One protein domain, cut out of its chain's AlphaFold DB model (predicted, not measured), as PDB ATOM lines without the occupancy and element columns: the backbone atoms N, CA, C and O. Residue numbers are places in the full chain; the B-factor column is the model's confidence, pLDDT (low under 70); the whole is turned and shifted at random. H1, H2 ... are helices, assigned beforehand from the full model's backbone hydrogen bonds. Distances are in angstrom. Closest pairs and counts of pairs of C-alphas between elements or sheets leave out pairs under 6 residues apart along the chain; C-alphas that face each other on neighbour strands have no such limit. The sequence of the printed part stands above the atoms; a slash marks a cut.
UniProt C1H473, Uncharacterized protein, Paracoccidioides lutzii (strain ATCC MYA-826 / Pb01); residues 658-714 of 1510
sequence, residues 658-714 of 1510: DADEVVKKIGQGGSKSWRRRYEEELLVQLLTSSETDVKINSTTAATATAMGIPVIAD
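What this domain is: This is residues 658 to 714 of the 1510 residues of an uncharacterized protein of Paracoccidioides lutzii (strain ATCC MYA-826 / Pb01) (UniProt C1H473). A helical hairpin of H1 and the longer H2, running side by side in opposite ways, is joined by a short third helix, H3, which packs crosswise on H1 and comes close to H2. The link from H2 to H3 loops round beyond the last residues of H2, and after H3 the printed part ends in a stretch with no named element, residues 706 to 714. The printed part has 57 residues with three named helices, in the order H1, H2, H3, and no named strand, and the class is all helix. The whole is compact, with a radius of gyration of the C-alphas of 10.5 A and spans of 31 by 22 by 19 A.

Where its parts are: The printed part begins at Asp 658, and H1 follows at once as residues 659 to 667, with C-alpha 659 at (506.144, 618.843, 484.303) and 12.2 A from first to last C-alpha. A tight link of five residues leads to H2, residues 673 to 688, the longest helix with 16 residues. H2 measures 21.7 A from C-alpha 673 at (499.734, 614.058, 501.246) to C-alpha 688. A short link of nine residues leads to H3, residues 698 to 705, which is 9.9 A long and ends with C-alpha 705 at (510.119, 606.819, 487.166).

How they stand to each other: H1 and H2 form a helical hairpin. They touch, with 13 pairs of C-alphas within 8 A, and the closest C-alphas are those of Ile 666 and Arg 676, 5.3 A apart. Their lines stand at a shallow tilt of 20 degrees, and they run opposite ways. H3 touches H1, with 6 pairs of C-alphas within 8 A, the closest being those of Asp 660 and Thr 700 at 5.6 A. The lines of H1 and H3 are about perpendicular, at 82 degrees. H2 and H3 are close but not clearly touching: their closest C-alphas, those of Leu 683 and Ala 704, are 7.1 A apart, and their lines are about perpendicular, at 88 degrees. In H1, H2 and H3 every pair of O i and N i+4 is within hydrogen-bond range.

The domain as a whole: The two C-alphas farthest apart are those of Ser 671 and Glu 691, at 32.2 A, while the first and last printed C-alphas, those of Asp 658 and Asp 714, are 17.7 A apart. The printed part has no cut, and neither of the links between the helices is long. The mean pLDDT of the printed part is 73.9. It is under 70 at 15 residues: 669 to 671, 690 to 695, 708 and 710 to 714.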
ATOM      1  N   ASP A 658     503.657 622.776 483.411       84.15
ATOM      2  CA  ASP A 658     505.000 622.301 483.112       84.15
ATOM      3  C   ASP A 658     505.373 621.150 484.055       84.15
ATOM      4  O   ASP A 658     505.157 621.253 485.262       84.15
ATOM      5  N   ALA A 659     505.888 620.045 483.515       79.15
ATOM      6  CA  ALA A 659     506.144 618.843 484.303       79.15
ATOM      7  C   ALA A 659     507.240 619.071 485.360       79.15
ATOM      8  O   ALA A 659     507.134 618.537 486.467       79.15
ATOM      9  N   ASP A 660     508.223 619.932 485.079       85.67
ATOM     10  CA  ASP A 660     509.244 620.326 486.046       85.67
ATOM     11  C   ASP A 660     508.648 621.227 487.134       85.67
ATOM     12  O   ASP A 660     508.973 621.070 488.311       85.67
ATOM     13  N   GLU A 661     507.722 622.125 486.790       85.70
ATOM     14  CA  GLU A 661     506.958 622.888 487.788       85.70
ATOM     15  C   GLU A 661     505.994 622.010 488.600       85.70
ATOM     16  O   GLU A 661     505.792 622.268 489.785       85.70
ATOM     17  N   VAL A 662     505.418 620.954 488.020       83.95
ATOM     18  CA  VAL A 662     504.601 619.969 488.750       83.95
ATOM     19  C   VAL A 662     505.470 619.161 489.708       83.95
ATOM     20  O   VAL A 662     505.085 618.977 490.859       83.95
ATOM     21  N   VAL A 663     506.687 618.773 489.325       83.51
ATOM     22  CA  VAL A 663     507.615 618.093 490.244       83.51
ATOM     23  C   VAL A 663     508.177 619.033 491.310       83.51
ATOM     24  O   VAL A 663     508.235 618.651 492.482       83.51
ATOM     25  N   LYS A 664     508.428 620.309 490.991       83.74
ATOM     26  CA  LYS A 664     508.659 621.343 492.015       83.74
ATOM     27  C   LYS A 664     507.450 621.506 492.943       83.74
ATOM     28  O   LYS A 664     507.666 621.703 494.133       83.74
ATOM     29  N   LYS A 665     506.199 621.371 492.472       85.26
ATOM     30  CA  LYS A 665     504.973 621.373 493.310       85.26
ATOM     31  C   LYS A 665     504.771 620.088 494.119       85.26
ATOM     32  O   LYS A 665     504.165 620.164 495.185       85.26
ATOM     33  N   ILE A 666     505.267 618.941 493.655       79.34
ATOM     34  CA  ILE A 666     505.298 617.678 494.412       79.34
ATOM     35  C   ILE A 666     506.301 617.800 495.568       79.34
ATOM     36  O   ILE A 666     505.944 617.496 496.708       79.34
ATOM     37  N   GLY A 667     507.496 618.350 495.302       78.51
ATOM     38  CA  GLY A 667     508.461 618.767 496.328       78.51
ATOM     39  C   GLY A 667     507.837 619.768 497.306       78.51
ATOM     40  O   GLY A 667     507.594 619.417 498.461       78.51
ATOM     41  N   GLN A 668     507.406 620.931 496.793       72.33
ATOM     42  CA  GLN A 668     506.611 621.969 497.480       72.33
ATOM     43  C   GLN A 668     505.176 621.508 497.891       72.33
ATOM     44  O   GLN A 668     504.283 622.338 498.118       72.33
ATOM     45  N   GLY A 669     504.925 620.197 498.020       65.02
ATOM     46  CA  GLY A 669     503.611 619.598 498.288       65.02
ATOM     47  C   GLY A 669     503.433 618.968 499.677       65.02
ATOM     48  O   GLY A 669     502.331 619.021 500.230       65.02
ATOM     49  N   GLY A 670     504.499 618.417 500.267       56.76
ATOM     50  CA  GLY A 670     504.531 617.592 501.497       56.76
ATOM     51  C   GLY A 670     503.738 617.988 502.772       56.76
ATOM     52  O   GLY A 670     503.518 617.108 503.597       56.76
ATOM     53  N   SER A 671     503.204 619.212 502.956       56.26
ATOM     54  CA  SER A 671     502.204 619.475 504.028       56.26
ATOM     55  C   SER A 671     500.920 618.687 503.817       56.26
ATOM     56  O   SER A 671     500.108 618.543 504.730       56.26
ATOM     57  N   LYS A 672     500.670 618.300 502.569       74.53
ATOM     58  CA  LYS A 672     499.398 617.781 502.111       74.53
ATOM     59  C   LYS A 672     499.692 616.557 501.257       74.53
ATOM     60  O   LYS A 672     499.819 616.676 500.040       74.53
ATOM     61  N   SER A 673     499.742 615.386 501.894       72.63
ATOM     62  CA  SER A 673     499.734 614.058 501.246       72.63
ATOM     63  C   SER A 673     498.741 613.993 500.081       72.63
ATOM     64  O   SER A 673     499.009 613.445 499.019       72.63
ATOM     65  N   TRP A 674     497.601 614.644 500.269       71.82
ATOM     66  CA  TRP A 674     496.524 614.778 499.311       71.82
ATOM     67  C   TRP A 674     496.880 615.637 498.098       71.82
ATOM     68  O   TRP A 674     496.447 615.332 496.986       71.82
ATOM     69  N   ARG A 675     497.631 616.730 498.310       74.52
ATOM     70  CA  ARG A 675     498.030 617.661 497.248       74.52
ATOM     71  C   ARG A 675     499.100 617.007 496.431       74.52
ATOM     72  O   ARG A 675     498.946 616.962 495.227       74.52
ATOM     73  N   ARG A 676     500.076 616.420 497.117       76.33
ATOM     74  CA  ARG A 676     501.017 615.477 496.550       76.33
ATOM     75  C   ARG A 676     500.280 614.452 495.671       76.33
ATOM     76  O   ARG A 676     500.415 614.584 494.471       76.33
ATOM     77  N   ARG A 677     499.342 613.635 496.178       75.59
ATOM     78  CA  ARG A 677     498.529 612.722 495.333       75.59
ATOM     79  C   ARG A 677     497.852 613.386 494.126       75.59
ATOM     80  O   ARG A 677     497.766 612.768 493.079       75.59
ATOM     81  N   TYR A 678     497.346 614.615 494.242       80.47
ATOM     82  CA  TYR A 678     496.743 615.323 493.103       80.47
ATOM     83  C   TYR A 678     497.769 615.811 492.069       80.47
ATOM     84  O   TYR A 678     497.461 615.808 490.885       80.47
ATOM     85  N   GLU A 679     498.947 616.254 492.501       83.18
ATOM     86  CA  GLU A 679     500.027 616.736 491.628       83.18
ATOM     87  C   GLU A 679     500.835 615.534 491.069       83.18
ATOM     88  O   GLU A 679     501.344 615.601 489.959       83.18
ATOM     89  N   GLU A 680     500.865 614.398 491.780       81.90
ATOM     90  CA  GLU A 680     501.363 613.083 491.339       81.90
ATOM     91  C   GLU A 680     500.429 612.465 490.288       81.90
ATOM     92  O   GLU A 680     500.883 612.147 489.197       81.90
ATOM     93  N   GLU A 681     499.117 612.379 490.545       79.24
ATOM     94  CA  GLU A 681     498.120 612.000 489.525       79.24
ATOM     95  C   GLU A 681     498.143 612.980 488.339       79.24
ATOM     96  O   GLU A 681     497.986 612.562 487.197       79.24
ATOM     97  N   LEU A 682     498.399 614.276 488.570       83.37
ATOM     98  CA  LEU A 682     498.614 615.240 487.489       83.37
ATOM     99  C   LEU A 682     499.887 614.916 486.694       83.37
ATOM    100  O   LEU A 682     499.817 614.948 485.475       83.37
ATOM    101  N   LEU A 683     501.011 614.557 487.322       80.90
ATOM    102  CA  LEU A 683     502.233 614.148 486.616       80.90
ATOM    103  C   LEU A 683     502.027 612.846 485.825       80.90
ATOM    104  O   LEU A 683     502.344 612.802 484.636       80.90
ATOM    105  N   VAL A 684     501.425 611.827 486.451       76.98
ATOM    106  CA  VAL A 684     500.994 610.579 485.798       76.98
ATOM    107  C   VAL A 684     500.154 610.904 484.572       76.98
ATOM    108  O   VAL A 684     500.442 610.409 483.486       76.98
ATOM    109  N   GLN A 685     499.147 611.764 484.698       76.06
ATOM    110  CA  GLN A 685     498.243 612.086 483.597       76.06
ATOM    111  C   GLN A 685     498.885 613.004 482.544       76.06
ATOM    112  O   GLN A 685     498.630 612.810 481.358       76.06
ATOM    113  N   LEU A 686     499.769 613.931 482.923       80.34
ATOM    114  CA  LEU A 686     500.530 614.767 481.988       80.34
ATOM    115  C   LEU A 686     501.470 613.941 481.108       80.34
ATOM    116  O   LEU A 686     501.590 614.275 479.936       80.34
ATOM    117  N   LEU A 687     502.093 612.886 481.647       76.62
ATOM    118  CA  LEU A 687     503.045 612.030 480.927       76.62
ATOM    119  C   LEU A 687     502.366 610.857 480.193       76.62
ATOM    120  O   LEU A 687     502.681 610.585 479.041       76.62
ATOM    121  N   THR A 688     501.383 610.186 480.806       71.04
ATOM    122  CA  THR A 688     500.646 609.076 480.154       71.04
ATOM    123  C   THR A 688     499.620 609.542 479.121       71.04
ATOM    124  O   THR A 688     499.217 608.763 478.259       71.04
ATOM    125  N   SER A 689     499.158 610.795 479.213       70.18
ATOM    126  CA  SER A 689     498.138 611.355 478.313       70.18
ATOM    127  C   SER A 689     498.686 612.464 477.397       70.18
ATOM    128  O   SER A 689     497.917 613.064 476.641       70.18
ATOM    129  N   SER A 690     500.003 612.716 477.409       66.73
ATOM    130  CA  SER A 690     500.700 613.437 476.339       66.73
ATOM    131  C   SER A 690     501.001 612.506 475.163       66.73
ATOM    132  O   SER A 690     501.646 611.479 475.329       66.73
ATOM    133  N   GLU A 691     500.599 612.896 473.954       64.38
ATOM    134  CA  GLU A 691     500.917 612.171 472.705       64.38
ATOM    135  C   GLU A 691     502.335 612.450 472.168       64.38
ATOM    136  O   GLU A 691     502.703 611.953 471.111       64.38
ATOM    137  N   THR A 692     503.104 613.297 472.852       63.58
ATOM    138  CA  THR A 692     504.432 613.766 472.438       63.58
ATOM    139  C   THR A 692     505.372 613.698 473.626       63.58
ATOM    140  O   THR A 692     504.977 614.165 474.701       63.58
ATOM    141  N   ASP A 693     506.607 613.254 473.414       60.93
ATOM    142  CA  ASP A 693     507.628 613.202 474.459       60.93
ATOM    143  C   ASP A 693     507.781 614.556 475.160       60.93
ATOM    144  O   ASP A 693     507.882 615.624 474.538       60.93
ATOM    145  N   VAL A 694     507.744 614.520 476.488       67.31
ATOM    146  CA  VAL A 694     507.875 615.717 477.312       67.31
ATOM    147  C   VAL A 694     509.349 615.862 477.661       67.31
ATOM    148  O   VAL A 694     509.876 615.083 478.449       67.31
ATOM    149  N   LYS A 695     510.019 616.861 477.076       69.69
ATOM    150  CA  LYS A 695     511.351 617.275 477.538       69.69
ATOM    151  C   LYS A 695     511.226 617.781 478.976       69.69
ATOM    152  O   LYS A 695     510.447 618.702 479.216       69.69
ATOM    153  N   ILE A 696     511.966 617.158 479.889       76.92
ATOM    154  CA  ILE A 696     511.913 617.384 481.337       76.92
ATOM    155  C   ILE A 696     513.302 617.223 481.958       76.92
ATOM    156  O   ILE A 696     514.137 616.494 481.420       76.92
ATOM    157  N   ASN A 697     513.538 617.836 483.118       78.70
ATOM    158  CA  ASN A 697     514.791 617.637 483.849       78.70
ATOM    159  C   ASN A 697     514.816 616.310 484.650       78.70
ATOM    160  O   ASN A 697     513.786 615.677 484.870       78.70
ATOM    161  N   SER A 698     515.991 615.880 485.124       76.68
ATOM    162  CA  SER A 698     516.159 614.613 485.866       76.68
ATOM    163  C   SER A 698     515.357 614.534 487.150       76.68
ATOM    164  O   SER A 698     514.787 613.490 487.440       76.68
ATOM    165  N   THR A 699     515.248 615.634 487.902       78.22
ATOM    166  CA  THR A 699     514.386 615.689 489.092       78.22
ATOM    167  C   THR A 699     512.982 615.222 488.723       78.22
ATOM    168  O   THR A 699     512.369 614.452 489.461       78.22
ATOM    169  N   THR A 700     512.507 615.611 487.538       80.39
ATOM    170  CA  THR A 700     511.218 615.219 486.972       80.39
ATOM    171  C   THR A 700     511.216 613.792 486.434       80.39
ATOM    172  O   THR A 700     510.310 613.040 486.778       80.39
ATOM    173  N   ALA A 701     512.219 613.379 485.655       76.13
ATOM    174  CA  ALA A 701     512.292 612.030 485.082       76.13
ATOM    175  C   ALA A 701     512.449 610.940 486.155       76.13
ATOM    176  O   ALA A 701     511.768 609.916 486.107       76.13
ATOM    177  N   ALA A 702     513.272 611.183 487.176       77.66
ATOM    178  CA  ALA A 702     513.412 610.323 488.345       77.66
ATOM    179  C   ALA A 702     512.124 610.294 489.184       77.66
ATOM    180  O   ALA A 702     511.705 609.225 489.623       77.66
ATOM    181  N   THR A 703     511.446 611.437 489.358       80.06
ATOM    182  CA  THR A 703     510.152 611.501 490.066       80.06
ATOM    183  C   THR A 703     509.048 610.756 489.307       80.06
ATOM    184  O   THR A 703     508.263 610.040 489.921       80.06
ATOM    185  N   ALA A 704     509.015 610.863 487.978       74.81
ATOM    186  CA  ALA A 704     508.108 610.118 487.114       74.81
ATOM    187  C   ALA A 704     508.399 608.607 487.142       74.81
ATOM    188  O   ALA A 704     507.487 607.801 487.337       74.81
ATOM    189  N   THR A 705     509.677 608.222 487.068       76.64
ATOM    190  CA  THR A 705     510.119 606.819 487.166       76.64
ATOM    191  C   THR A 705     509.749 606.223 488.527       76.64
ATOM    192  O   THR A 705     509.250 605.102 488.590       76.64
ATOM    193  N   ALA A 706     509.868 606.996 489.612       76.07
ATOM    194  CA  ALA A 706     509.417 606.611 490.953       76.07
ATOM    195  C   ALA A 706     507.881 606.466 491.091       76.07
ATOM    196  O   ALA A 706     507.412 605.919 492.088       76.07
ATOM    197  N   MET A 707     507.099 606.915 490.103       72.55
ATOM    198  CA  MET A 707     505.652 606.669 489.976       72.55
ATOM    199  C   MET A 707     505.322 605.571 488.949       72.55
ATOM    200  O   MET A 707     504.154 605.361 488.631       72.55
ATOM    201  N   GLY A 708     506.331 604.875 488.416       65.94
ATOM    202  CA  GLY A 708     506.163 603.844 487.389       65.94
ATOM    203  C   GLY A 708     505.964 604.390 485.969       65.94
ATOM    204  O   GLY A 708     505.335 603.715 485.154       65.94
ATOM    205  N   ILE A 709     506.469 605.595 485.670       70.95
ATOM    206  CA  ILE A 709     506.360 606.265 484.364       70.95
ATOM    207  C   ILE A 709     507.770 606.483 483.754       70.95
ATOM    208  O   ILE A 709     508.557 607.222 484.343       70.95
ATOM    209  N   PRO A 710     508.123 605.890 482.596       64.23
ATOM    210  CA  PRO A 710     509.455 606.042 481.977       64.23
ATOM    211  C   PRO A 710     509.639 607.365 481.189       64.23
ATOM    212  O   PRO A 710     508.685 607.836 480.571       64.23
ATOM    213  N   VAL A 711     510.850 607.969 481.207       64.83
ATOM    214  CA  VAL A 711     511.212 609.255 480.528       64.83
ATOM    215  C   VAL A 711     512.750 609.477 480.339       64.83
ATOM    216  O   VAL A 711     513.533 608.714 480.902       64.83
ATOM    217  N   ILE A 712     513.201 610.493 479.555       55.34
ATOM    218  CA  ILE A 712     514.586 610.652 478.984       55.34
ATOM    219  C   ILE A 712     515.051 612.153 478.823       55.34
ATOM    220  O   ILE A 712     514.201 612.944 478.412       55.34
ATOM    221  N   ALA A 713     516.339 612.557 479.065       55.23
ATOM    222  CA  ALA A 713     517.006 613.847 478.621       55.23
ATOM    223  C   ALA A 713     518.570 613.994 478.892       55.23
ATOM    224  O   ALA A 713     519.195 613.002 479.259       55.23
ATOM    225  N   ASP A 714     519.190 615.204 478.741       55.29
ATOM    226  CA  ASP A 714     520.655 615.505 478.476       55.29
ATOM    227  C   ASP A 714     521.420 616.520 479.431       55.29
ATOM    228  O   ASP A 714     520.782 617.069 480.323       55.29
TER     229      ASP A 714